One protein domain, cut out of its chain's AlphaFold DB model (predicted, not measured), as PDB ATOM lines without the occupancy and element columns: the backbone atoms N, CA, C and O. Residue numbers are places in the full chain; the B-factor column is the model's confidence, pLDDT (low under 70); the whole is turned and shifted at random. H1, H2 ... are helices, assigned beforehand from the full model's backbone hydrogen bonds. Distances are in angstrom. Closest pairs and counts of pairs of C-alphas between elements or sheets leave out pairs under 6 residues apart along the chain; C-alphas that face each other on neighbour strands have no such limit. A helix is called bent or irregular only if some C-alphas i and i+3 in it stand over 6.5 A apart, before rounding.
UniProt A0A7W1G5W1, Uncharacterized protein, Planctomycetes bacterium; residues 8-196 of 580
ATOM      1  N   THR A   8     191.272 136.068 259.569       91.75
ATOM      2  CA  THR A   8     191.504 136.567 260.933       91.75
ATOM      3  C   THR A   8     191.973 135.434 261.836       91.75
ATOM      4  O   THR A   8     191.275 134.431 261.977       91.75
ATOM      5  N   ASP A   9     193.140 135.614 262.441       85.75
ATOM      6  CA  ASP A   9     193.727 134.677 263.391       85.75
ATOM      7  C   ASP A   9     193.125 134.854 264.805       85.75
ATOM      8  O   ASP A   9     192.378 135.802 265.077       85.75
ATOM      9  N   ARG A  10     193.405 133.921 265.723       78.50
ATOM     10  CA  ARG A  10     192.851 133.878 267.091       78.50
ATOM     11  C   ARG A  10     193.247 135.085 267.939       78.50
ATOM     12  O   ARG A  10     192.509 135.450 268.850       78.50
ATOM     13  N   ASP A  11     194.383 135.704 267.641       83.38
ATOM     14  CA  ASP A  11     194.849 136.946 268.266       83.38
ATOM     15  C   ASP A  11     194.165 138.209 267.689       83.38
ATOM     16  O   ASP A  11     194.417 139.327 268.146       83.38
ATOM     17  N   GLY A  12     193.278 138.036 266.703       87.44
ATOM     18  CA  GLY A  12     192.578 139.105 265.998       87.44
ATOM     19  C   GLY A  12     193.377 139.736 264.856       87.44
ATOM     20  O   GLY A  12     192.872 140.666 264.221       87.44
ATOM     21  N   GLN A  13     194.593 139.261 264.573       91.44
ATOM     22  CA  GLN A  13     195.443 139.787 263.507       91.44
ATOM     23  C   GLN A  13     195.119 139.151 262.146       91.44
ATOM     24  O   GLN A  13     194.585 138.042 262.061       91.44
ATOM     25  N   PRO A  14     195.417 139.843 261.034       92.56
ATOM     26  CA  PRO A  14     195.271 139.268 259.704       92.56
ATOM     27  C   PRO A  14     196.358 138.216 259.427       92.56
ATOM     28  O   PRO A  14     197.539 138.541 259.312       92.56
ATOM     29  N   GLY A  15     195.944 136.969 259.225       91.12
ATOM     30  CA  GLY A  15     196.771 135.828 258.833       91.12
ATOM     31  C   GLY A  15     196.401 135.244 257.462       91.12
ATOM     32  O   GLY A  15     195.710 135.869 256.645       91.12
ATOM     33  N   ILE A  16     196.892 134.033 257.187       92.44
ATOM     34  CA  ILE A  16     196.549 133.228 256.005       92.44
ATOM     35  C   ILE A  16     196.276 131.786 256.434       92.44
ATOM     36  O   ILE A  16     197.005 131.242 257.255       92.44
ATOM     37  N   ASP A  17     195.252 131.165 255.856       92.62
ATOM     38  CA  ASP A  17     194.926 129.760 256.086       92.62
ATOM     39  C   ASP A  17     195.363 128.883 254.898       92.62
ATOM     40  O   ASP A  17     195.806 129.367 253.847       92.62
ATOM     41  N   GLN A  18     195.213 127.566 255.050       94.56
ATOM     42  CA  GLN A  18     195.570 126.604 254.005       94.56
ATOM     43  C   GLN A  18     194.815 126.872 252.690       94.56
ATOM     44  O   GLN A  18     195.389 126.754 251.608       94.56
ATOM     45  N   LYS A  19     193.552 127.314 252.768       94.88
ATOM     46  CA  LYS A  19     192.716 127.600 251.594       94.88
ATOM     47  C   LYS A  19     193.248 128.782 250.788       94.88
ATOM     48  O   LYS A  19     193.298 128.704 249.559       94.88
ATOM     49  N   ILE A  20     193.659 129.862 251.455       95.19
ATOM     50  CA  ILE A  20     194.268 131.027 250.799       95.19
ATOM     51  C   ILE A  20     195.579 130.626 250.116       95.19
ATOM     52  O   ILE A  20     195.822 131.034 248.977       95.19
ATOM     53  N   VAL A  21     196.406 129.814 250.781       95.25
ATOM     54  CA  VAL A  21     197.677 129.328 250.221       95.25
ATOM     55  C   VAL A  21     197.438 128.471 248.980       95.25
ATOM     56  O   VAL A  21     198.055 128.716 247.942       95.25
ATOM     57  N   ASP A  22     196.523 127.505 249.046       95.38
ATOM     58  CA  ASP A  22     196.241 126.626 247.911       95.38
ATOM     59  C   ASP A  22     195.646 127.385 246.729       95.38
ATOM     60  O   ASP A  22     196.081 127.175 245.594       95.38
ATOM     61  N   ARG A  23     194.733 128.329 246.981       95.12
ATOM     62  CA  ARG A  23     194.186 129.192 245.930       95.12
ATOM     63  C   ARG A  23     195.273 130.043 245.274       95.12
ATOM     64  O   ARG A  23     195.332 130.102 244.050       95.12
ATOM     65  N   PHE A  24     196.172 130.631 246.067       95.81
ATOM     66  CA  PHE A  24     197.291 131.409 245.539       95.81
ATOM     67  C   PHE A  24     198.183 130.569 244.616       95.81
ATOM     68  O   PHE A  24     198.522 130.999 243.516       95.81
ATOM     69  N   PHE A  25     198.564 129.358 245.027       95.88
ATOM     70  CA  PHE A  25     199.421 128.513 244.191       95.88
ATOM     71  C   PHE A  25     198.686 127.919 242.981       95.88
ATOM     72  O   PHE A  25     199.319 127.725 241.942       95.88
ATOM     73  N   ALA A  26     197.372 127.688 243.070       95.69
ATOM     74  CA  ALA A  26     196.547 127.295 241.928       95.69
ATOM     75  C   ALA A  26     196.475 128.410 240.870       95.69
ATOM     76  O   ALA A  26     196.759 128.159 239.697       95.69
ATOM     77  N   ASP A  27     196.196 129.648 241.285       96.00
ATOM     78  CA  ASP A  27     196.163 130.805 240.383       96.00
ATOM     79  C   ASP A  27     197.555 131.093 239.790       96.00
ATOM     80  O   ASP A  27     197.666 131.483 238.627       96.00
ATOM     81  N   ALA A  28     198.630 130.856 240.553       96.00
ATOM     82  CA  ALA A  28     200.004 131.054 240.090       96.00
ATOM     83  C   ALA A  28     200.358 130.049 238.988       96.00
ATOM     84  O   ALA A  28     200.927 130.425 237.963       96.00
ATOM     85  N   ALA A  29     199.986 128.781 239.187       95.94
ATOM     86  CA  ALA A  29     200.165 127.732 238.191       95.94
ATOM     87  C   ALA A  29     199.324 127.995 236.934       95.94
ATOM     88  O   ALA A  29     199.830 127.833 235.825       95.94
ATOM     89  N   ALA A  30     198.078 128.456 237.090       96.00
ATOM     90  CA  ALA A  30     197.220 128.830 235.969       96.00
ATOM     91  C   ALA A  30     197.813 129.995 235.155       96.00
ATOM     92  O   ALA A  30     197.880 129.912 233.929       96.00
ATOM     93  N   TYR A  31     198.322 131.032 235.830       96.38
ATOM     94  CA  TYR A  31     198.973 132.175 235.182       96.38
ATOM     95  C   TYR A  31     200.244 131.774 234.416       96.38
ATOM     96  O   TYR A  31     200.451 132.215 233.283       96.38
ATOM     97  N   ASP A  32     201.090 130.913 234.996       95.88
ATOM     98  CA  ASP A  32     202.280 130.395 234.307       95.88
ATOM     99  C   ASP A  32     201.915 129.497 233.113       95.88
ATOM    100  O   ASP A  32     202.522 129.608 232.046       95.88
ATOM    101  N   ALA A  33     200.895 128.645 233.259       95.38
ATOM    102  CA  ALA A  33     200.389 127.805 232.176       95.38
ATOM    103  C   ALA A  33     199.839 128.642 231.010       95.38
ATOM    104  O   ALA A  33     200.132 128.348 229.853       95.38
ATOM    105  N   TRP A  34     199.108 129.721 231.302       95.38
ATOM    106  CA  TRP A  34     198.630 130.665 230.291       95.38
ATOM    107  C   TRP A  34     199.782 131.346 229.535       95.38
ATOM    108  O   TRP A  34     199.744 131.424 228.306       95.38
ATOM    109  N   TRP A  35     200.844 131.773 230.228       94.81
ATOM    110  CA  TRP A  35     202.039 132.334 229.579       94.81
ATOM    111  C   TRP A  35     202.777 131.322 228.700       94.81
ATOM    112  O   TRP A  35     203.235 131.675 227.612       94.81
ATOM    113  N   LYS A  36     202.853 130.057 229.126       94.31
ATOM    114  CA  LYS A  36     203.463 128.980 228.331       94.31
ATOM    115  C   LYS A  36     202.767 128.769 226.983       94.31
ATOM    116  O   LYS A  36     203.442 128.424 226.020       94.31
ATOM    117  N   LEU A  37     201.456 129.018 226.879       93.25
ATOM    118  CA  LEU A  37     200.735 128.942 225.597       93.25
ATOM    119  C   LEU A  37     201.247 129.974 224.582       93.25
ATOM    120  O   LEU A  37     201.385 129.652 223.404       93.25
ATOM    121  N   ALA A  38     201.562 131.192 225.032       93.25
ATOM    122  CA  ALA A  38     202.136 132.226 224.173       93.25
ATOM    123  C   ALA A  38     203.600 131.944 223.821       93.25
ATOM    124  O   ALA A  38     204.008 132.104 222.673       93.25
ATOM    125  N   GLU A  39     204.382 131.471 224.793       92.19
ATOM    126  CA  GLU A  39     205.795 131.124 224.598       92.19
ATOM    127  C   GLU A  39     205.994 129.887 223.708       92.19
ATOM    128  O   GLU A  39     207.048 129.751 223.094       92.19
ATOM    129  N   ALA A  40     204.990 129.012 223.585       93.50
ATOM    130  CA  ALA A  40     205.018 127.877 222.662       93.50
ATOM    131  C   ALA A  40     204.896 128.295 221.184       93.50
ATOM    132  O   ALA A  40     205.346 127.566 220.302       93.50
ATOM    133  N   LYS A  41     204.287 129.456 220.905       92.81
ATOM    134  CA  LYS A  41     204.111 130.010 219.552       92.81
ATOM    135  C   LYS A  41     204.471 131.503 219.520       92.81
ATOM    136  O   LYS A  41     203.615 132.338 219.218       92.81
ATOM    137  N   PRO A  42     205.730 131.866 219.823       91.00
ATOM    138  CA  PRO A  42     206.099 133.254 220.076       91.00
ATOM    139  C   PRO A  42     205.955 134.121 218.823       91.00
ATOM    140  O   PRO A  42     205.464 135.233 218.924       91.00
ATOM    141  N   ALA A  43     206.275 133.607 217.631       88.56
ATOM    142  CA  ALA A  43     206.139 134.366 216.386       88.56
ATOM    143  C   ALA A  43     204.679 134.734 216.038       88.56
ATOM    144  O   ALA A  43     204.443 135.757 215.402       88.56
ATOM    145  N   GLU A  44     203.704 133.918 216.458       90.56
ATOM    146  CA  GLU A  44     202.276 134.142 216.187       90.56
ATOM    147  C   GLU A  44     201.597 134.945 217.303       90.56
ATOM    148  O   GLU A  44     200.804 135.843 217.032       90.56
ATOM    149  N   VAL A  45     201.884 134.616 218.567       92.44
ATOM    150  CA  VAL A  45     201.188 135.186 219.732       92.44
ATOM    151  C   VAL A  45     201.912 136.413 220.288       92.44
ATOM    152  O   VAL A  45     201.255 137.339 220.767       92.44
ATOM    153  N   LEU A  46     203.244 136.441 220.207       94.50
ATOM    154  CA  LEU A  46     204.124 137.501 220.712       94.50
ATOM    155  C   LEU A  46     205.047 138.038 219.598       94.50
ATOM    156  O   LEU A  46     206.272 137.979 219.747       94.50
ATOM    157  N   PRO A  47     204.506 138.570 218.484       91.94
ATOM    158  CA  PRO A  47     205.300 138.997 217.326       91.94
ATOM    159  C   PRO A  47     206.386 140.042 217.641       91.94
ATOM    160  O   PRO A  47     207.324 140.183 216.865       91.94
ATOM    161  N   LEU A  48     206.281 140.755 218.768       92.25
ATOM    162  CA  LEU A  48     207.268 141.729 219.256       92.25
ATOM    163  C   LEU A  48     207.877 141.325 220.612       92.25
ATOM    164  O   LEU A  48     208.357 142.173 221.366       92.25
ATOM    165  N   GLY A  49     207.802 140.042 220.978       91.69
ATOM    166  CA  GLY A  49     208.235 139.549 222.284       91.69
ATOM    167  C   GLY A  49     207.502 140.253 223.429       91.69
ATOM    168  O   GLY A  49     206.277 140.405 223.389       91.69
ATOM    169  N   ASP A  50     208.249 140.727 224.426       88.88
ATOM    170  CA  ASP A  50     207.702 141.422 225.601       88.88
ATOM    171  C   ASP A  50     206.997 142.752 225.246       88.88
ATOM    172  O   ASP A  50     206.093 143.178 225.967       88.88
ATOM    173  N   ALA A  51     207.329 143.382 224.109       93.19
ATOM    174  CA  ALA A  51     206.691 144.625 223.658       93.19
ATOM    175  C   ALA A  51     205.297 144.408 223.036       93.19
ATOM    176  O   ALA A  51     204.539 145.366 222.865       93.19
ATOM    177  N   THR A  52     204.919 143.158 222.734       94.38
ATOM    178  CA  THR A  52     203.667 142.825 222.029       94.38
ATOM    179  C   THR A  52     202.429 143.376 222.734       94.38
ATOM    180  O   THR A  52     201.548 143.930 222.080       94.38
ATOM    181  N   LEU A  53     202.343 143.249 224.063       92.81
ATOM    182  CA  LEU A  53     201.176 143.713 224.822       92.81
ATOM    183  C   LEU A  53     201.049 145.244 224.812       92.81
ATOM    184  O   LEU A  53     199.938 145.760 224.706       92.81
ATOM    185  N   GLY A  54     202.174 145.964 224.866       93.88
ATOM    186  CA  GLY A  54     202.190 147.424 224.743       93.88
ATOM    187  C   GLY A  54     201.777 147.887 223.345       93.88
ATOM    188  O   GLY A  54     200.971 148.804 223.207       93.88
ATOM    189  N   ALA A  55     202.254 147.196 222.308       94.75
ATOM    190  CA  ALA A  55     201.863 147.458 220.928       94.75
ATOM    191  C   ALA A  55     200.373 147.169 220.676       94.75
ATOM    192  O   ALA A  55     199.690 147.969 220.040       94.75
ATOM    193  N   LEU A  56     199.842 146.070 221.224       95.50
ATOM    194  CA  LEU A  56     198.415 145.755 221.155       95.50
ATOM    195  C   LEU A  56     197.568 146.833 221.843       95.50
ATOM    196  O   LEU A  56     196.586 147.292 221.265       95.50
ATOM    197  N   ALA A  57     197.969 147.279 223.036       95.56
ATOM    198  CA  ALA A  57     197.279 148.353 223.746       95.56
ATOM    199  C   ALA A  57     197.266 149.662 222.935       95.56
ATOM    200  O   ALA A  57     196.234 150.326 222.870       95.56
ATOM    201  N   ALA A  58     198.374 149.996 222.263       95.25
ATOM    202  CA  ALA A  58     198.458 151.149 221.366       95.25
ATOM    203  C   ALA A  58     197.492 151.040 220.175       95.25
ATOM    204  O   ALA A  58     196.802 152.003 219.841       95.25
ATOM    205  N   VAL A  59     197.416 149.855 219.558       95.19
ATOM    206  CA  VAL A  59     196.476 149.561 218.466       95.19
ATOM    207  C   VAL A  59     195.037 149.697 218.947       95.19
ATOM    208  O   VAL A  59     194.256 150.410 218.319       95.19
ATOM    209  N   ASP A  60     194.684 149.052 220.057       94.94
ATOM    210  CA  ASP A  60     193.310 149.014 220.559       94.94
ATOM    211  C   ASP A  60     192.830 150.392 221.052       94.94
ATOM    212  O   ASP A  60     191.665 150.734 220.842       94.94
ATOM    213  N   ALA A  61     193.720 151.223 221.612       94.56
ATOM    214  CA  ALA A  61     193.393 152.562 222.113       94.56
ATOM    215  C   ALA A  61     192.848 153.513 221.033       94.56
ATOM    216  O   ALA A  61     191.979 154.339 221.316       94.56
ATOM    217  N   ILE A  62     193.336 153.397 219.794       94.38
ATOM    218  CA  ILE A  62     192.929 154.262 218.676       94.38
ATOM    219  C   ILE A  62     192.151 153.513 217.584       94.38
ATOM    220  O   ILE A  62     191.661 154.121 216.629       94.38
ATOM    221  N   LYS A  63     191.964 152.196 217.739       94.94
ATOM    222  CA  LYS A  63     191.375 151.320 216.722       94.94
ATOM    223  C   LYS A  63     190.062 151.854 216.157       94.94
ATOM    224  O   LYS A  63     189.933 152.035 214.951       94.94
ATOM    225  N   ALA A  64     189.104 152.132 217.042       94.75
ATOM    226  CA  ALA A  64     187.771 152.588 216.656       94.75
ATOM    227  C   ALA A  64     187.820 153.893 215.850       94.75
ATOM    228  O   ALA A  64     187.020 154.099 214.939       94.75
ATOM    229  N   LYS A  65     188.780 154.766 216.166       94.50
ATOM    230  CA  LYS A  65     188.920 156.064 215.522       94.50
ATOM    231  C   LYS A  65     189.569 155.953 214.137       94.50
ATOM    232  O   LYS A  65     189.144 156.651 213.218       94.50
ATOM    233  N   ILE A  66     190.540 155.054 213.972       94.81
ATOM    234  CA  ILE A  66     191.122 154.730 212.660       94.81
ATOM    235  C   ILE A  66     190.087 154.028 211.770       94.81
ATOM    236  O   ILE A  66     189.940 154.390 210.602       94.81
ATOM    237  N   ASP A  67     189.313 153.090 212.324       95.06
ATOM    238  CA  ASP A  67     188.236 152.408 211.594       95.06
ATOM    239  C   ASP A  67     187.141 153.388 211.125       95.06
ATOM    240  O   ASP A  67     186.729 153.322 209.963       95.06
ATOM    241  N   ASP A  68     186.706 154.322 211.989       94.19
ATOM    242  CA  ASP A  68     185.784 155.419 211.635       94.19
ATOM    243  C   ASP A  68     186.364 156.285 210.513       94.19
ATOM    244  O   ASP A  68     185.693 156.554 209.517       94.19
ATOM    245  N   TRP A  69     187.633 156.682 210.622       94.44
ATOM    246  CA  TRP A  69     188.269 157.527 209.617       94.44
ATOM    247  C   TRP A  69     188.344 156.856 208.237       94.44
ATOM    248  O   TRP A  69     187.935 157.463 207.243       94.44
ATOM    249  N   PHE A  70     188.769 155.590 208.162       95.25
ATOM    250  CA  PHE A  70     188.754 154.847 206.898       95.25
ATOM    251  C   PHE A  70     187.327 154.622 206.380       95.25
ATOM    252  O   PHE A  70     187.094 154.721 205.176       95.25
ATOM    253  N   ALA A  71     186.341 154.393 207.258       92.44
ATOM    254  CA  ALA A  71     184.936 154.304 206.852       92.44
ATOM    255  C   ALA A  71     184.432 155.598 206.198       92.44
ATOM    256  O   ALA A  71     183.775 155.540 205.155       92.44
ATOM    257  N   ARG A  72     184.801 156.763 206.744       92.69
ATOM    258  CA  ARG A  72     184.502 158.070 206.139       92.69
ATOM    259  C   ARG A  72     185.225 158.264 204.806       92.69
ATOM    260  O   ARG A  72     184.616 158.777 203.873       92.69
ATOM    261  N   CYS A  73     186.477 157.821 204.679       92.19
ATOM    262  CA  CYS A  73     187.213 157.891 203.411       92.19
ATOM    263  C   CYS A  73     186.564 157.024 202.317       92.19
ATOM    264  O   CYS A  73     186.457 157.470 201.173       92.19
ATOM    265  N   ARG A  74     186.051 155.833 202.667       91.88
ATOM    266  CA  ARG A  74     185.264 154.993 201.745       91.88
ATOM    267  C   ARG A  74     183.953 155.663 201.333       91.88
ATOM    268  O   ARG A  74     183.627 155.672 200.152       91.88
ATOM    269  N   LEU A  75     183.228 156.262 202.282       90.06
ATOM    270  CA  LEU A  75     181.977 156.971 201.990       90.06
ATOM    271  C   LEU A  75     182.204 158.197 201.091       90.06
ATOM    272  O   LEU A  75     181.437 158.413 200.157       90.06
ATOM    273  N   ALA A  76     183.285 158.948 201.320       89.75
ATOM    274  CA  ALA A  76     183.689 160.060 200.461       89.75
ATOM    275  C   ALA A  76     184.068 159.608 199.037       89.75
ATOM    276  O   ALA A  76     183.864 160.358 198.088       89.75
ATOM    277  N   GLY A  77     184.610 158.394 198.881       88.81
ATOM    278  CA  GLY A  77     184.865 157.787 197.570       88.81
ATOM    279  C   GLY A  77     183.612 157.262 196.867       88.81
ATOM    280  O   GLY A  77     183.605 157.177 195.643       88.81
ATOM    281  N   TYR A  78     182.558 156.928 197.619       89.75
ATOM    282  CA  TYR A  78     181.280 156.463 197.077       89.75
ATOM    283  C   TYR A  78     180.388 157.618 196.588       89.75
ATOM    284  O   TYR A  78     179.863 157.549 195.480       89.75
ATOM    285  N   ASP A  79     180.234 158.685 197.385       87.94
ATOM    286  CA  ASP A  79     179.534 159.911 196.973       87.94
ATOM    287  C   ASP A  79     180.382 161.147 197.300       87.94
ATOM    288  O   ASP A  79     180.561 161.526 198.461       87.94
ATOM    289  N   GLN A  80     180.865 161.823 196.256       81.50
ATOM    290  CA  GLN A  80     181.693 163.020 196.387       81.50
ATOM    291  C   GLN A  80     180.958 164.165 197.108       81.50
ATOM    292  O   GLN A  80     181.598 164.983 197.775       81.50
ATOM    293  N   ARG A  81     179.616 164.208 197.056       83.69
ATOM    294  CA  ARG A  81     178.812 165.199 197.795       83.69
ATOM    295  C   ARG A  81     178.904 164.998 199.307       83.69
ATOM    296  O   ARG A  81     178.821 165.968 200.056       83.69
ATOM    297  N   ALA A  82     179.136 163.767 199.768       81.56
ATOM    298  CA  ALA A  82     179.305 163.470 201.186       81.56
ATOM    299  C   ALA A  82     180.655 163.970 201.732       81.56
ATOM    300  O   ALA A  82     180.754 164.258 202.921       81.56
ATOM    301  N   GLN A  83     181.688 164.135 200.895       83.69
ATOM    302  CA  GLN A  83     183.034 164.510 201.349       83.69
ATOM    303  C   GLN A  83     183.065 165.836 202.128       83.69
ATOM    304  O   GLN A  83     183.784 165.944 203.124       83.69
ATOM    305  N   GLN A  84     182.283 166.833 201.701       82.44
ATOM    306  CA  GLN A  84     182.191 168.114 202.409       82.44
ATOM    307  C   GLN A  84     181.503 167.963 203.769       82.44
ATOM    308  O   GLN A  84     181.977 168.531 204.742       82.44
ATOM    309  N   ALA A  85     180.445 167.151 203.856       82.25
ATOM    310  CA  ALA A  85     179.713 166.900 205.099       82.25
ATOM    311  C   ALA A  85     180.478 166.005 206.095       82.25
ATOM    312  O   ALA A  85     180.214 166.037 207.297       82.25
ATOM    313  N   LEU A  86     181.418 165.187 205.609       83.88
ATOM    314  CA  LEU A  86     182.250 164.300 206.433       83.88
ATOM    315  C   LEU A  86     183.430 165.020 207.098       83.88
ATOM    316  O   LEU A  86     183.989 164.505 208.074       83.88
ATOM    317  N   ASN A  87     183.782 166.198 206.582       85.25
ATOM    318  CA  ASN A  87     184.691 167.144 207.214       85.25
ATOM    319  C   ASN A  87     183.876 168.222 207.945       85.25
ATOM    320  O   ASN A  87     182.718 168.474 207.626       85.25
ATOM    321  N   LYS A  88     184.464 168.843 208.967       78.69
ATOM    322  CA  LYS A  88     183.798 169.922 209.703       78.69
ATOM    323  C   LYS A  88     183.702 171.185 208.851       78.69
ATOM    324  O   LYS A  88     184.614 171.481 208.077       78.69
ATOM    325  N   THR A  89     182.593 171.903 208.987       77.44
ATOM    326  CA  THR A  89     182.338 173.146 208.250       77.44
ATOM    327  C   THR A  89     183.044 174.320 208.921       77.44
ATOM    328  O   THR A  89     183.364 174.266 210.105       77.44
ATOM    329  N   GLU A  90     183.253 175.414 208.192       73.69
ATOM    330  CA  GLU A  90     183.844 176.646 208.737       73.69
ATOM    331  C   GLU A  90     183.114 177.138 210.000       73.69
ATOM    332  O   GLU A  90     183.743 177.531 210.980       73.69
ATOM    333  N   LYS A  91     181.783 176.993 210.033       75.38
ATOM    334  CA  LYS A  91     180.944 177.330 211.189       75.38
ATOM    335  C   LYS A  91     181.296 176.523 212.448       75.38
ATOM    336  O   LYS A  91     181.214 177.063 213.547       75.38
ATOM    337  N   ASP A  92     181.700 175.260 212.296       73.62
ATOM    338  CA  ASP A  92     182.125 174.412 213.417       73.62
ATOM    339  C   ASP A  92     183.479 174.866 213.995       73.62
ATOM    340  O   ASP A  92     183.682 174.791 215.204       73.62
ATOM    341  N   TYR A  93     184.392 175.365 213.153       71.44
ATOM    342  CA  TYR A  93     185.681 175.908 213.600       71.44
ATOM    343  C   TYR A  93     185.526 177.271 214.279       71.44
ATOM    344  O   TYR A  93     186.161 177.517 215.302       71.44
ATOM    345  N   LEU A  94     184.644 178.132 213.761       74.62
ATOM    346  CA  LEU A  94     184.343 179.436 214.361       74.62
ATOM    347  C   LEU A  94     183.719 179.304 215.760       74.62
ATOM    348  O   LEU A  94     184.026 180.104 216.640       74.62
ATOM    349  N   ALA A  95     182.893 178.276 215.984       71.38
ATOM    350  CA  ALA A  95     182.296 177.996 217.292       71.38
ATOM    351  C   ALA A  95     183.337 177.601 218.361       71.38
ATOM    352  O   ALA A  95     183.169 177.929 219.533       71.38
ATOM    353  N   ILE A  96     184.424 176.939 217.958       68.88
ATOM    354  CA  ILE A  96     185.534 176.569 218.853       68.88
ATOM    355  C   ILE A  96     186.483 177.757 219.038       68.88
ATOM    356  O   ILE A  96     186.892 178.050 220.154       68.88
ATOM    357  N   ALA A  97     186.774 178.501 217.966       68.31
ATOM    358  CA  ALA A  97     187.643 179.679 218.009       68.31
ATOM    359  C   ALA A  97     187.080 180.834 218.862       68.31
ATOM    360  O   ALA A  97     187.836 181.706 219.280       68.31
ATOM    361  N   SER A  98     185.765 180.849 219.119       65.94
ATOM    362  CA  SER A  98     185.133 181.798 220.048       65.94
ATOM    363  C   SER A  98     185.346 181.475 221.535       65.94
ATOM    364  O   SER A  98     184.967 182.285 222.380       65.94
ATOM    365  N   GLN A  99     185.935 180.319 221.859       61.25
ATOM    366  CA  GLN A  99     186.347 179.938 223.212       61.25
ATOM    367  C   GLN A  99     187.870 180.082 223.372       61.25
ATOM    368  O   GLN A  99     188.605 180.146 222.387       61.25
ATOM    369  N   ASP A 100     188.350 180.166 224.617       57.78
ATOM    370  CA  ASP A 100     189.773 180.345 224.923       57.78
ATOM    371  C   ASP A 100     190.573 179.145 224.378       57.78
ATOM    372  O   ASP A 100     190.361 178.006 224.796       57.78
ATOM    373  N   LEU A 101     191.472 179.386 223.417       59.00
ATOM    374  CA  LEU A 101     192.236 178.372 222.668       59.00
ATOM    375  C   LEU A 101     193.349 177.719 223.517       59.00
ATOM    376  O   LEU A 101     194.427 177.380 223.023       59.00
ATOM    377  N   ALA A 102     193.111 177.558 224.818       54.88
ATOM    378  CA  ALA A 102     193.962 176.778 225.692       54.88
ATOM    379  C   ALA A 102     193.967 175.323 225.195       54.88
ATOM    380  O   ALA A 102     192.920 174.730 224.939       54.88
ATOM    381  N   ILE A 103     195.171 174.775 225.018       51.31
ATOM    382  CA  ILE A 103     195.503 173.469 224.424       51.31
ATOM    383  C   ILE A 103     195.043 172.323 225.350       51.31
ATOM    384  O   ILE A 103     195.832 171.541 225.866       51.31
ATOM    385  N   THR A 104     193.747 172.247 225.618       59.34
ATOM    386  CA  THR A 104     193.083 171.215 226.414       59.34
ATOM    387  C   THR A 104     191.626 171.163 225.969       59.34
ATOM    388  O   THR A 104     190.810 171.914 226.493       59.34
ATOM    389  N   THR A 105     191.267 170.321 224.997       59.91
ATOM    390  CA  THR A 105     189.871 170.302 224.521       59.91
ATOM    391  C   THR A 105     189.416 168.927 224.034       59.91
ATOM    392  O   THR A 105     189.759 168.470 222.945       59.91
ATOM    393  N   ASP A 106     188.535 168.296 224.820       66.31
ATOM    394  CA  ASP A 106     187.674 167.179 224.391       66.31
ATOM    395  C   ASP A 106     186.821 167.540 223.152       66.31
ATOM    396  O   ASP A 106     186.320 166.662 222.453       66.31
ATOM    397  N   GLU A 107     186.674 168.826 222.833       73.38
ATOM    398  CA  GLU A 107     185.892 169.333 221.701       73.38
ATOM    399  C   GLU A 107     186.432 168.864 220.339       73.38
ATOM    400  O   GLU A 107     185.663 168.450 219.466       73.38
ATOM    401  N   ILE A 108     187.761 168.838 220.169       78.69
ATOM    402  CA  ILE A 108     188.398 168.366 218.929       78.69
ATOM    403  C   ILE A 108     188.533 166.839 218.878       78.69
ATOM    404  O   ILE A 108     188.779 166.277 217.811       78.69
ATOM    405  N   ARG A 109     188.282 166.119 219.981       84.50
ATOM    406  CA  ARG A 109     188.309 164.643 220.028       84.50
ATOM    407  C   ARG A 109     187.350 164.008 219.020       84.50
ATOM    408  O   ARG A 109     187.662 162.968 218.425       84.50
ATOM    409  N   ALA A 110     186.188 164.633 218.819       82.56
ATOM    410  CA  ALA A 110     185.155 164.169 217.898       82.56
ATOM    411  C   ALA A 110     185.529 164.369 216.417       82.56
ATOM    412  O   ALA A 110     184.958 163.708 215.544       82.56
ATOM    413  N   PHE A 111     186.499 165.239 216.113       86.75
ATOM    414  CA  PHE A 111     186.874 165.560 214.735       86.75
ATOM    415  C   PHE A 111     187.569 164.368 214.061       86.75
ATOM    416  O   PHE A 111     188.131 163.515 214.756       86.75
ATOM    417  N   PRO A 112     187.507 164.237 212.721       88.69
ATOM    418  CA  PRO A 112     188.248 163.200 211.999       88.69
ATOM    419  C   PRO A 112     189.745 163.191 212.362       88.69
ATOM    420  O   PRO A 112     190.287 164.222 212.751       88.69
ATOM    421  N   LEU A 113     190.411 162.034 212.247       91.44
ATOM    422  CA  LEU A 113     191.852 161.917 212.546       91.44
ATOM    423  C   LEU A 113     192.721 162.764 211.627       91.44
ATOM    424  O   LEU A 113     193.709 163.327 212.068       91.44
ATOM    425  N   ALA A 114     192.343 162.836 210.361       91.62
ATOM    426  CA  ALA A 114     192.953 163.670 209.345       91.62
ATOM    427  C   ALA A 114     191.854 164.129 208.383       91.62
ATOM    428  O   ALA A 114     190.730 163.611 208.417       91.62
ATOM    429  N   HIS A 115     192.168 165.076 207.504       89.62
ATOM    430  CA  HIS A 115     191.223 165.543 206.495       89.62
ATOM    431  C   HIS A 115     190.703 164.369 205.643       89.62
ATOM    432  O   HIS A 115     191.477 163.681 204.976       89.62
ATOM    433  N   VAL A 116     189.386 164.159 205.621       90.25
ATOM    434  CA  VAL A 116     188.755 163.032 204.916       90.25
ATOM    435  C   VAL A 116     188.740 163.310 203.413       90.25
ATOM    436  O   VAL A 116     188.236 164.351 202.977       90.25
ATOM    437  N   ARG A 117     189.289 162.388 202.616       89.31
ATOM    438  CA  ARG A 117     189.223 162.390 201.143       89.31
ATOM    439  C   ARG A 117     189.061 160.953 200.639       89.31
ATOM    440  O   ARG A 117     189.390 160.008 201.354       89.31
ATOM    441  N   ALA A 118     188.553 160.792 199.420       87.94
ATOM    442  CA  ALA A 118     188.432 159.482 198.785       87.94
ATOM    443  C   ALA A 118     189.802 158.781 198.699       87.94
ATOM    444  O   ALA A 118     190.767 159.389 198.240       87.94
ATOM    445  N   ASN A 119     189.871 157.518 199.137       81.62
ATOM    446  CA  ASN A 119     191.072 156.665 199.091       81.62
ATOM    447  C   ASN A 119     192.349 157.302 199.684       81.62
ATOM    448  O   ASN A 119     193.451 157.032 199.214       81.62
ATOM    449  N   ALA A 120     192.214 158.166 200.694       88.19
ATOM    450  CA  ALA A 120     193.362 158.820 201.311       88.19
ATOM    451  C   ALA A 120     194.129 157.879 202.260       88.19
ATOM    452  O   ALA A 120     193.493 157.162 203.039       88.19
ATOM    453  N   PRO A 121     195.472 157.927 202.261       92.38
ATOM    454  CA  PRO A 121     196.281 157.264 203.274       92.38
ATOM    455  C   PRO A 121     196.281 158.092 204.573       92.38
ATOM    456  O   PRO A 121     196.273 159.327 204.528       92.38
ATOM    457  N   LEU A 122     196.266 157.440 205.740       92.94
ATOM    458  CA  LEU A 122     196.266 158.130 207.038       92.94
ATOM    459  C   LEU A 122     197.662 158.711 207.307       92.94
ATOM    460  O   LEU A 122     198.603 157.922 207.398       92.94
ATOM    461  N   PRO A 123     197.840 160.035 207.473       93.12
ATOM    462  CA  PRO A 123     199.114 160.589 207.920       93.12
ATOM    463  C   PRO A 123     199.433 160.130 209.348       93.12
ATOM    464  O   PRO A 123     198.568 160.135 210.222       93.12
ATOM    465  N   LEU A 124     200.684 159.731 209.578       91.25
ATOM    466  CA  LEU A 124     201.195 159.295 210.883       91.25
ATOM    467  C   LEU A 124     201.952 160.404 211.630       91.25
ATOM    468  O   LEU A 124     202.445 160.170 212.731       91.25
ATOM    469  N   ASP A 125     202.071 161.583 211.017       87.00
ATOM    470  CA  ASP A 125     202.723 162.770 211.568       87.00
ATOM    471  C   ASP A 125     202.152 164.050 210.925       87.00
ATOM    472  O   ASP A 125     201.565 164.013 209.835       87.00
ATOM    473  N   GLY A 126     202.321 165.191 211.593       83.69
ATOM    474  CA  GLY A 126     201.949 166.516 211.103       83.69
ATOM    475  C   GLY A 126     200.440 166.744 210.999       83.69
ATOM    476  O   GLY A 126     199.817 167.232 211.938       83.69
ATOM    477  N   ALA A 127     199.847 166.434 209.842       83.25
ATOM    478  CA  ALA A 127     198.465 166.779 209.474       83.25
ATOM    479  C   ALA A 127     197.406 165.863 210.126       83.25
ATOM    480  O   ALA A 127     196.507 165.337 209.461       83.25
ATOM    481  N   VAL A 128     197.534 165.670 211.434       89.81
ATOM    482  CA  VAL A 128     196.714 164.803 212.275       89.81
ATOM    483  C   VAL A 128     196.013 165.654 213.330       89.81
ATOM    484  O   VAL A 128     196.528 166.676 213.775       89.81
ATOM    485  N   ASN A 129     194.825 165.230 213.745       89.88
ATOM    486  CA  ASN A 129     194.092 165.829 214.848       89.88
ATOM    487  C   ASN A 129     194.983 165.917 216.108       89.88
ATOM    488  O   ASN A 129     195.392 164.865 216.612       89.88
ATOM    489  N   PRO A 130     195.235 167.127 216.650       87.88
ATOM    490  CA  PRO A 130     196.145 167.320 217.778       87.88
ATOM    491  C   PRO A 130     195.808 166.464 219.001       87.88
ATOM    492  O   PRO A 130     196.720 165.955 219.643       87.88
ATOM    493  N   PHE A 131     194.522 166.214 219.275       88.38
ATOM    494  CA  PHE A 131     194.093 165.368 220.397       88.38
ATOM    495  C   PHE A 131     194.579 163.916 220.271       88.38
ATOM    496  O   PHE A 131     194.871 163.259 221.265       88.38
ATOM    497  N   TRP A 132     194.650 163.396 219.044       91.31
ATOM    498  CA  TRP A 132     195.034 162.009 218.770       91.31
ATOM    499  C   TRP A 132     196.500 161.866 218.342       91.31
ATOM    500  O   TRP A 132     196.941 160.747 218.083       91.31
ATOM    501  N   SER A 133     197.249 162.970 218.266       90.88
ATOM    502  CA  SER A 133     198.634 162.999 217.781       90.88
ATOM    503  C   SER A 133     199.555 162.083 218.595       90.88
ATOM    504  O   SER A 133     200.213 161.221 218.016       90.88
ATOM    505  N   ASP A 134     199.501 162.162 219.927       91.56
ATOM    506  CA  ASP A 134     200.276 161.296 220.824       91.56
ATOM    507  C   ASP A 134     199.914 159.815 220.662       91.56
ATOM    508  O   ASP A 134     200.789 158.951 220.608       91.56
ATOM    509  N   ALA A 135     198.621 159.500 220.529       93.12
ATOM    510  CA  ALA A 135     198.159 158.127 220.323       93.12
ATOM    511  C   ALA A 135     198.631 157.563 218.970       93.12
ATOM    512  O   ALA A 135     198.992 156.387 218.885       93.12
ATOM    513  N   ILE A 136     198.677 158.395 217.924       94.12
ATOM    514  CA  ILE A 136     199.211 158.026 216.605       94.12
ATOM    515  C   ILE A 136     200.731 157.869 216.652       94.12
ATOM    516  O   ILE A 136     201.247 156.889 216.112       94.12
ATOM    517  N   ALA A 137     201.450 158.752 217.344       93.12
ATOM    518  CA  ALA A 137     202.891 158.630 217.542       93.12
ATOM    519  C   ALA A 137     203.249 157.346 218.314       93.12
ATOM    520  O   ALA A 137     204.189 156.629 217.953       93.12
ATOM    521  N   LEU A 138     202.460 157.001 219.333       94.44
ATOM    522  CA  LEU A 138     202.629 155.788 220.130       94.44
ATOM    523  C   LEU A 138     202.300 154.530 219.306       94.44
ATOM    524  O   LEU A 138     203.090 153.585 219.300       94.44
ATOM    525  N   LEU A 139     201.210 154.540 218.529       95.06
ATOM    526  CA  LEU A 139     200.894 153.486 217.556       95.06
ATOM    527  C   LEU A 139     202.033 153.296 216.541       95.06
ATOM    528  O   LEU A 139     202.436 152.163 216.254       95.06
ATOM    529  N   ARG A 140     202.563 154.402 216.009       94.00
ATOM    530  CA  ARG A 140     203.658 154.403 215.038       94.00
ATOM    531  C   ARG A 140     204.910 153.753 215.616       94.00
ATOM    532  O   ARG A 140     205.512 152.897 214.967       94.00
ATOM    533  N   THR A 141     205.272 154.140 216.832       94.06
ATOM    534  CA  THR A 141     206.493 153.687 217.507       94.06
ATOM    535  C   THR A 141     206.388 152.232 217.955       94.06
ATOM    536  O   THR A 141     207.305 151.452 217.718       94.06
ATOM    537  N   LEU A 142     205.270 151.842 218.579       94.56
ATOM    538  CA  LEU A 142     205.146 150.522 219.203       94.56
ATOM    539  C   LEU A 142     204.661 149.424 218.252       94.56
ATOM    540  O   LEU A 142     205.002 148.265 218.470       94.56
ATOM    541  N   ALA A 143     203.863 149.747 217.229       94.25
ATOM    542  CA  ALA A 143     203.231 148.737 216.375       94.25
ATOM    543  C   ALA A 143     203.591 148.874 214.890       94.25
ATOM    544  O   ALA A 143     203.939 147.875 214.265       94.25
ATOM    545  N   ILE A 144     203.525 150.079 214.308       93.38
ATOM    546  CA  ILE A 144     203.720 150.250 212.855       93.38
ATOM    547  C   ILE A 144     205.185 150.052 212.469       93.38
ATOM    548  O   ILE A 144     205.453 149.225 211.603       93.38
ATOM    549  N   SER A 145     206.124 150.757 213.106       93.06
ATOM    550  CA  SER A 145     207.549 150.665 212.740       93.06
ATOM    551  C   SER A 145     208.082 149.229 212.897       93.06
ATOM    552  O   SER A 145     208.583 148.674 211.918       93.06
ATOM    553  N   PRO A 146     207.832 148.534 214.031       92.44
ATOM    554  CA  PRO A 146     208.339 147.175 214.229       92.44
ATOM    555  C   PRO A 146     207.685 146.094 213.349       92.44
ATOM    556  O   PRO A 146     208.292 145.050 213.122       92.44
ATOM    557  N   LEU A 147     206.443 146.285 212.874       91.31
ATOM    558  CA  LEU A 147     205.707 145.244 212.132       91.31
ATOM    559  C   LEU A 147     205.556 145.533 210.635       91.31
ATOM    560  O   LEU A 147     205.531 144.594 209.837       91.31
ATOM    561  N   LEU A 148     205.420 146.796 210.247       90.62
ATOM    562  CA  LEU A 148     205.155 147.223 208.870       90.62
ATOM    563  C   LEU A 148     206.337 147.964 208.225       90.62
ATOM    564  O   LEU A 148     206.257 148.262 207.033       90.62
ATOM    565  N   GLY A 149     207.414 148.223 208.975       88.69
ATOM    566  CA  GLY A 149     208.658 148.823 208.489       88.69
ATOM    567  C   GLY A 149     208.918 150.226 209.042       88.69
ATOM    568  O   GLY A 149     207.996 151.026 209.224       88.69
ATOM    569  N   ASP A 150     210.196 150.519 209.283       83.50
ATOM    570  CA  ASP A 150     210.654 151.785 209.852       83.50
ATOM    571  C   ASP A 150     210.412 152.980 208.921       83.50
ATOM    572  O   ASP A 150     210.419 152.873 207.694       83.50
ATOM    573  N   GLY A 151     210.207 154.158 209.516       79.81
ATOM    574  CA  GLY A 151     210.147 155.423 208.779       79.81
ATOM    575  C   GLY A 151     208.850 155.680 208.009       79.81
ATOM    576  O   GLY A 151     208.746 156.712 207.343       79.81
ATOM    577  N   LYS A 152     207.831 154.817 208.125       87.94
ATOM    578  CA  LYS A 152     206.515 155.065 207.517       87.94
ATOM    579  C   LYS A 152     205.913 156.387 207.982       87.94
ATOM    580  O   LYS A 152     205.873 156.670 209.180       87.94
ATOM    581  N   GLN A 153     205.446 157.174 207.015       89.38
ATOM    582  CA  GLN A 153     204.803 158.478 207.229       89.38
ATOM    583  C   GLN A 153     203.288 158.423 207.022       89.38
ATOM    584  O   GLN A 153     202.567 159.300 207.492       89.38
ATOM    585  N   THR A 154     202.800 157.390 206.338       92.31
ATOM    586  CA  THR A 154     201.381 157.173 206.082       92.31
ATOM    587  C   THR A 154     201.006 155.707 206.288       92.31
ATOM    588  O   THR A 154     201.874 154.832 206.244       92.31
ATOM    589  N   LEU A 155     199.721 155.447 206.529       94.31
ATOM    590  CA  LEU A 155     199.157 154.113 206.715       94.31
ATOM    591  C   LEU A 155     197.936 153.921 205.811       94.31
ATOM    592  O   LEU A 155     196.976 154.690 205.897       94.31
ATOM    593  N   ASP A 156     197.951 152.867 204.999       93.81
ATOM    594  CA  ASP A 156     196.823 152.517 204.127       93.81
ATOM    595  C   ASP A 156     195.806 151.606 204.829       93.81
ATOM    596  O   ASP A 156     196.112 150.922 205.809       93.81
ATOM    597  N   GLU A 157     194.576 151.537 204.307       92.44
ATOM    598  CA  GLU A 157     193.521 150.703 204.906       92.44
ATOM    599  C   GLU A 157     193.882 149.204 204.880       92.44
ATOM    600  O   GLU A 157     193.579 148.461 205.818       92.44
ATOM    601  N   SER A 158     194.542 148.741 203.814       93.00
ATOM    602  CA  SER A 158     195.024 147.358 203.690       93.00
ATOM    603  C   SER A 158     196.082 147.034 204.746       93.00
ATOM    604  O   SER A 158     196.023 145.982 205.383       93.00
ATOM    605  N   GLU A 159     197.004 147.963 204.986       94.44
ATOM    606  CA  GLU A 159     198.064 147.855 205.987       94.44
ATOM    607  C   GLU A 159     197.502 147.907 207.408       94.44
ATOM    608  O   GLU A 159     197.923 147.144 208.278       94.44
ATOM    609  N   TRP A 160     196.483 148.737 207.635       95.25
ATOM    610  CA  TRP A 160     195.746 148.770 208.891       95.25
ATOM    611  C   TRP A 160     195.039 147.438 209.180       95.25
ATOM    612  O   TRP A 160     195.128 146.915 210.294       95.25
ATOM    613  N   LYS A 161     194.395 146.825 208.177       94.31
ATOM    614  CA  LYS A 161     193.811 145.475 208.308       94.31
ATOM    615  C   LYS A 161     194.880 144.408 208.547       94.31
ATOM    616  O   LYS A 161     194.678 143.527 209.382       94.31
ATOM    617  N   GLN A 162     196.025 144.499 207.869       94.31
ATOM    618  CA  GLN A 162     197.157 143.598 208.090       94.31
ATOM    619  C   GLN A 162     197.679 143.705 209.529       94.31
ATOM    620  O   GLN A 162     197.887 142.680 210.180       94.31
ATOM    621  N   LEU A 163     197.841 144.926 210.049       94.06
ATOM    622  CA  LEU A 163     198.260 145.172 211.429       94.06
ATOM    623  C   LEU A 163     197.265 144.567 212.425       94.06
ATOM    624  O   LEU A 163     197.669 143.853 213.340       94.06
ATOM    625  N   GLN A 164     195.961 144.782 212.213       94.12
ATOM    626  CA  GLN A 164     194.920 144.162 213.037       94.12
ATOM    627  C   GLN A 164     195.000 142.628 213.014       94.12
ATOM    628  O   GLN A 164     194.866 142.009 214.073       94.12
ATOM    629  N   GLY A 165     195.251 142.037 211.841       93.44
ATOM    630  CA  GLY A 165     195.409 140.594 211.655       93.44
ATOM    631  C   GLY A 165     196.611 140.012 212.401       93.44
ATOM    632  O   GLY A 165     196.477 138.966 213.035       93.44
ATOM    633  N   ARG A 166     197.754 140.715 212.423       93.31
ATOM    634  CA  ARG A 166     198.957 140.280 213.164       93.31
ATOM    635  C   ARG A 166     198.736 140.154 214.671       93.31
ATOM    636  O   ARG A 166     199.396 139.350 215.313       93.31
ATOM    637  N   PHE A 167     197.786 140.903 215.224       95.31
ATOM    638  CA  PHE A 167     197.431 140.838 216.642       95.31
ATOM    639  C   PHE A 167     196.239 139.917 216.950       95.31
ATOM    640  O   PHE A 167     195.828 139.824 218.106       95.31
ATOM    641  N   ALA A 168     195.648 139.234 215.961       93.81
ATOM    642  CA  ALA A 168     194.468 138.394 216.186       93.81
ATOM    643  C   ALA A 168     194.745 137.243 217.173       93.81
ATOM    644  O   ALA A 168     193.971 137.038 218.110       93.81
ATOM    645  N   ALA A 169     195.880 136.552 217.018       94.44
ATOM    646  CA  ALA A 169     196.301 135.484 217.928       94.44
ATOM    647  C   ALA A 169     196.623 136.020 219.335       94.44
ATOM    648  O   ALA A 169     196.203 135.424 220.328       94.44
ATOM    649  N   THR A 170     197.280 137.184 219.434       94.69
ATOM    650  CA  THR A 170     197.522 137.862 220.718       94.69
ATOM    651  C   THR A 170     196.211 138.211 221.424       94.69
ATOM    652  O   THR A 170     196.072 137.925 222.611       94.69
ATOM    653  N   ARG A 171     195.215 138.772 220.717       95.06
ATOM    654  CA  ARG A 171     193.897 139.096 221.298       95.06
ATOM    655  C   ARG A 171     193.168 137.850 221.796       95.06
ATOM    656  O   ARG A 171     192.631 137.874 222.901       95.06
ATOM    657  N   ALA A 172     193.178 136.764 221.021       94.81
ATOM    658  CA  ALA A 172     192.575 135.496 221.434       94.81
ATOM    659  C   ALA A 172     193.254 134.923 222.692       94.81
ATOM    660  O   ALA A 172     192.575 134.484 223.620       94.81
ATOM    661  N   TRP A 173     194.586 134.988 222.763       95.00
ATOM    662  CA  TRP A 173     195.349 134.561 223.937       95.00
ATOM    663  C   TRP A 173     195.072 135.431 225.173       95.00
ATOM    664  O   TRP A 173     194.844 134.889 226.255       95.00
ATOM    665  N   VAL A 174     195.028 136.760 225.026       93.50
ATOM    666  CA  VAL A 174     194.683 137.688 226.120       93.50
ATOM    667  C   VAL A 174     193.255 137.456 226.621       93.50
ATOM    668  O   VAL A 174     193.021 137.499 227.827       93.50
ATOM    669  N   ALA A 175     192.305 137.159 225.729       93.56
ATOM    670  CA  ALA A 175     190.926 136.851 226.108       93.56
ATOM    671  C   ALA A 175     190.798 135.537 226.906       93.56
ATOM    672  O   ALA A 175     189.912 135.417 227.748       93.56
ATOM    673  N   ALA A 176     191.698 134.573 226.693       93.81
ATOM    674  CA  ALA A 176     191.734 133.286 227.395       93.81
ATOM    675  C   ALA A 176     192.560 133.307 228.702       93.81
ATOM    676  O   ALA A 176     193.025 132.265 229.171       93.81
ATOM    677  N   LYS A 177     192.790 134.489 229.283       93.31
ATOM    678  CA  LYS A 177     193.653 134.673 230.454       93.31
ATOM    679  C   LYS A 177     193.106 134.021 231.719       93.31
ATOM    680  O   LYS A 177     191.961 134.233 232.109       93.31
ATOM    681  N   THR A 178     193.984 133.318 232.426       92.69
ATOM    682  CA  THR A 178     193.713 132.699 233.729       92.69
ATOM    683  C   THR A 178     194.725 133.174 234.782       92.69
ATOM    684  O   THR A 178     195.794 133.688 234.452       92.69
ATOM    685  N   GLY A 179     194.367 133.084 236.069       88.75
ATOM    686  CA  GLY A 179     195.233 133.535 237.172       88.75
ATOM    687  C   GLY A 179     195.384 135.061 237.301       88.75
ATOM    688  O   GLY A 179     196.377 135.550 237.840       88.75
ATOM    689  N   ALA A 180     194.396 135.834 236.829       86.31
ATOM    690  CA  ALA A 180     194.407 137.303 236.847       86.31
ATOM    691  C   ALA A 180     194.751 137.956 238.211       86.31
ATOM    692  O   ALA A 180     195.487 138.944 238.205       86.31
ATOM    693  N   PRO A 181     194.326 137.429 239.385       89.00
ATOM    694  CA  PRO A 181     194.673 138.026 240.681       89.00
ATOM    695  C   PRO A 181     196.183 138.114 240.966       89.00
ATOM    696  O   PRO A 181     196.604 138.916 241.800       89.00
ATOM    697  N   ILE A 182     197.002 137.298 240.294       93.00
ATOM    698  CA  ILE A 182     198.446 137.156 240.548       93.00
ATOM    699  C   ILE A 182     199.307 137.942 239.561       93.00
ATOM    700  O   ILE A 182     200.489 138.170 239.822       93.00
ATOM    701  N   GLU A 183     198.715 138.452 238.484       90.69
ATOM    702  CA  GLU A 183     199.421 139.187 237.434       90.69
ATOM    703  C   GLU A 183     200.296 140.330 237.964       90.69
ATOM    704  O   GLU A 183     201.399 140.532 237.463       90.69
ATOM    705  N   LYS A 184     199.850 141.034 239.015       91.00
ATOM    706  CA  LYS A 184     200.596 142.143 239.639       91.00
ATOM    707  C   LYS A 184     201.987 141.743 240.146       91.00
ATOM    708  O   LYS A 184     202.829 142.613 240.331       91.00
ATOM    709  N   LEU A 185     202.231 140.453 240.398       91.25
ATOM    710  CA  LEU A 185     203.548 139.947 240.791       91.25
ATOM    711  C   LEU A 185     204.510 139.823 239.600       91.25
ATOM    712  O   LEU A 185     205.722 139.828 239.798       91.25
ATOM    713  N   GLY A 186     203.985 139.724 238.378       92.00
ATOM    714  CA  GLY A 186     204.757 139.551 237.153       92.00
ATOM    715  C   GLY A 186     205.248 138.116 236.922       92.00
ATOM    716  O   GLY A 186     205.511 137.348 237.851       92.00
ATOM    717  N   ARG A 187     205.420 137.763 235.640       91.94
ATOM    718  CA  ARG A 187     205.830 136.426 235.162       91.94
ATOM    719  C   ARG A 187     207.064 135.873 235.882       91.94
ATOM    720  O   ARG A 187     207.050 134.736 236.348       91.94
ATOM    721  N   VAL A 188     208.121 136.680 236.001       93.88
ATOM    722  CA  VAL A 188     209.406 136.255 236.586       93.88
ATOM    723  C   VAL A 188     209.240 135.846 238.050       93.88
ATOM    724  O   VAL A 188     209.720 134.788 238.464       93.88
ATOM    725  N   ARG A 189     208.511 136.643 238.840       95.12
ATOM    726  CA  ARG A 189     208.297 136.358 240.261       95.12
ATOM    727  C   ARG A 189     207.423 135.128 240.467       95.12
ATOM    728  O   ARG A 189     207.730 134.328 241.346       95.12
ATOM    729  N   VAL A 190     206.366 134.969 239.670       95.06
ATOM    730  CA  VAL A 190     205.469 133.806 239.750       95.06
ATOM    731  C   VAL A 190     206.240 132.510 239.506       95.06
ATOM    732  O   VAL A 190     206.154 131.590 240.317       95.06
ATOM    733  N   ARG A 191     207.078 132.465 238.464       96.00
ATOM    734  CA  ARG A 191     207.937 131.305 238.173       96.00
ATOM    735  C   ARG A 191     208.926 131.013 239.296       96.00
ATOM    736  O   ARG A 191     209.058 129.862 239.701       96.00
ATOM    737  N   ALA A 192     209.567 132.047 239.844       96.38
ATOM    738  CA  ALA A 192     210.476 131.889 240.978       96.38
ATOM    739  C   ALA A 192     209.764 131.310 242.215       96.38
ATOM    740  O   ALA A 192     210.325 130.467 242.910       96.38
ATOM    741  N   LEU A 193     208.521 131.728 242.482       94.94
ATOM    742  CA  LEU A 193     207.721 131.192 243.585       94.94
ATOM    743  C   LEU A 193     207.330 129.728 243.349       94.94
ATOM    744  O   LEU A 193     207.498 128.922 244.263       94.94
ATOM    745  N   LEU A 194     206.872 129.383 242.140       95.31
ATOM    746  CA  LEU A 194     206.490 128.015 241.768       95.31
ATOM    747  C   LEU A 194     207.671 127.033 241.794       95.31
ATOM    748  O   LEU A 194     207.489 125.884 242.179       95.31
ATOM    749  N   ALA A 195     208.873 127.480 241.422       95.69
ATOM    750  CA  ALA A 195     210.087 126.658 241.450       95.69
ATOM    751  C   ALA A 195     210.691 126.500 242.861       95.69
ATOM    752  O   ALA A 195     211.579 125.678 243.074       95.69
ATOM    753  N   SER A 196     210.249 127.305 243.827       95.38
ATOM    754  CA  SER A 196     210.806 127.321 245.179       95.38
ATOM    755  C   SER A 196     210.064 126.391 246.143       95.38
ATOM    756  O   SER A 196     208.871 126.137 246.010       95.38
TER     757      SER A 196
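Overview. This is residues 8 to 196 of the 580 residues of an uncharacterized protein of Planctomycetes bacterium (UniProt A0A7W1G5W1). This is a long, loose row of small helix groups: H1 with H9 and H10 packed on it at one end, then H2 with H8, then H3a with H6 and H7 packed one on the next, and the hairpin of H3b and H4 toward the other end. The bent H3 joins the last two groups, H5 touches no helix, and residues 10 to 15 and 97 to 102 stick out. The printed part has 189 residues with ten named helices, H1 to H10 in chain order, and no named strand: all helix. It is loose, with a radius of gyration of the C-alphas of 23.2 A, and elongated, spanning 73 by 42 by 27 A.

Along the chain. Find C-alpha 18 at (195.570, 126.604, 254.005); from there H1 runs 31.5 A to residue 39. H2 is residues 42 to 45. H3, residues 49 to 78, was assigned as one helix by its hydrogen bonds but is bent, with C-alphas 61 and 64 7.8 A apart; its arms are H3a, residues 49 to 61, 19.7 A, and H3b, residues 64 to 78, 21.0 A. Next come H4, residues 80 to 86, and H5, residues 90 to 97. H6, residues 130 to 148, 23.8 A, has a kink of 43 degrees near residue 140. Then read H7, residues 157 to 166, H8, 168 to 175, H9, 180 to 185, and H10, 187 to 195, ending at C-alpha 195 (210.087, 126.658, 241.450).

Arrangement. Look first at residues 24 to 31 of H1, which touch H9 about perpendicular at 83 degrees, the closest C-alphas being Ala 28 and Ile 182, 6.3 A. Residues 25 to 35 of H1 touch H10 at a steep tilt of 57 degrees, opposite ways; C-alphas 28 and 190 are closest, 6.1 A. H2 touches H8, closest at C-alphas 45 and 170, 4.6 A. H3a touches residues 135 to 143 of H6, closest at C-alphas 55 and 142, 4.8 A. Residues 143 to 148 of H6 touch H7, closest at C-alphas 147 and 163, 7.5 A. H3b and H4 form a helical hairpin, closest at C-alphas 76 and 83, 4.6 A. Every O i to N i+4 pair is within hydrogen-bond range in H3b, H7, H8 and H10, against 17 of 18 in H1, 7 of 9 in H3a, 3 of 4 in H5, 10 of 15 in H6, 1 of 3 in H4 with 2 of 4 O i to N i+3, and 0 of 2 in H9 with 2 of 3 O i to N i+3; H2 is too short for such a pair.

Size, cuts and confidence. The C-alphas farthest apart are Asp 11 and Arg 81, 77.6 A. The printed part has no cut. The link from H5 to H6, residues 98 to 129, is long. Residues 96 to 106 of the model have pLDDT under 70.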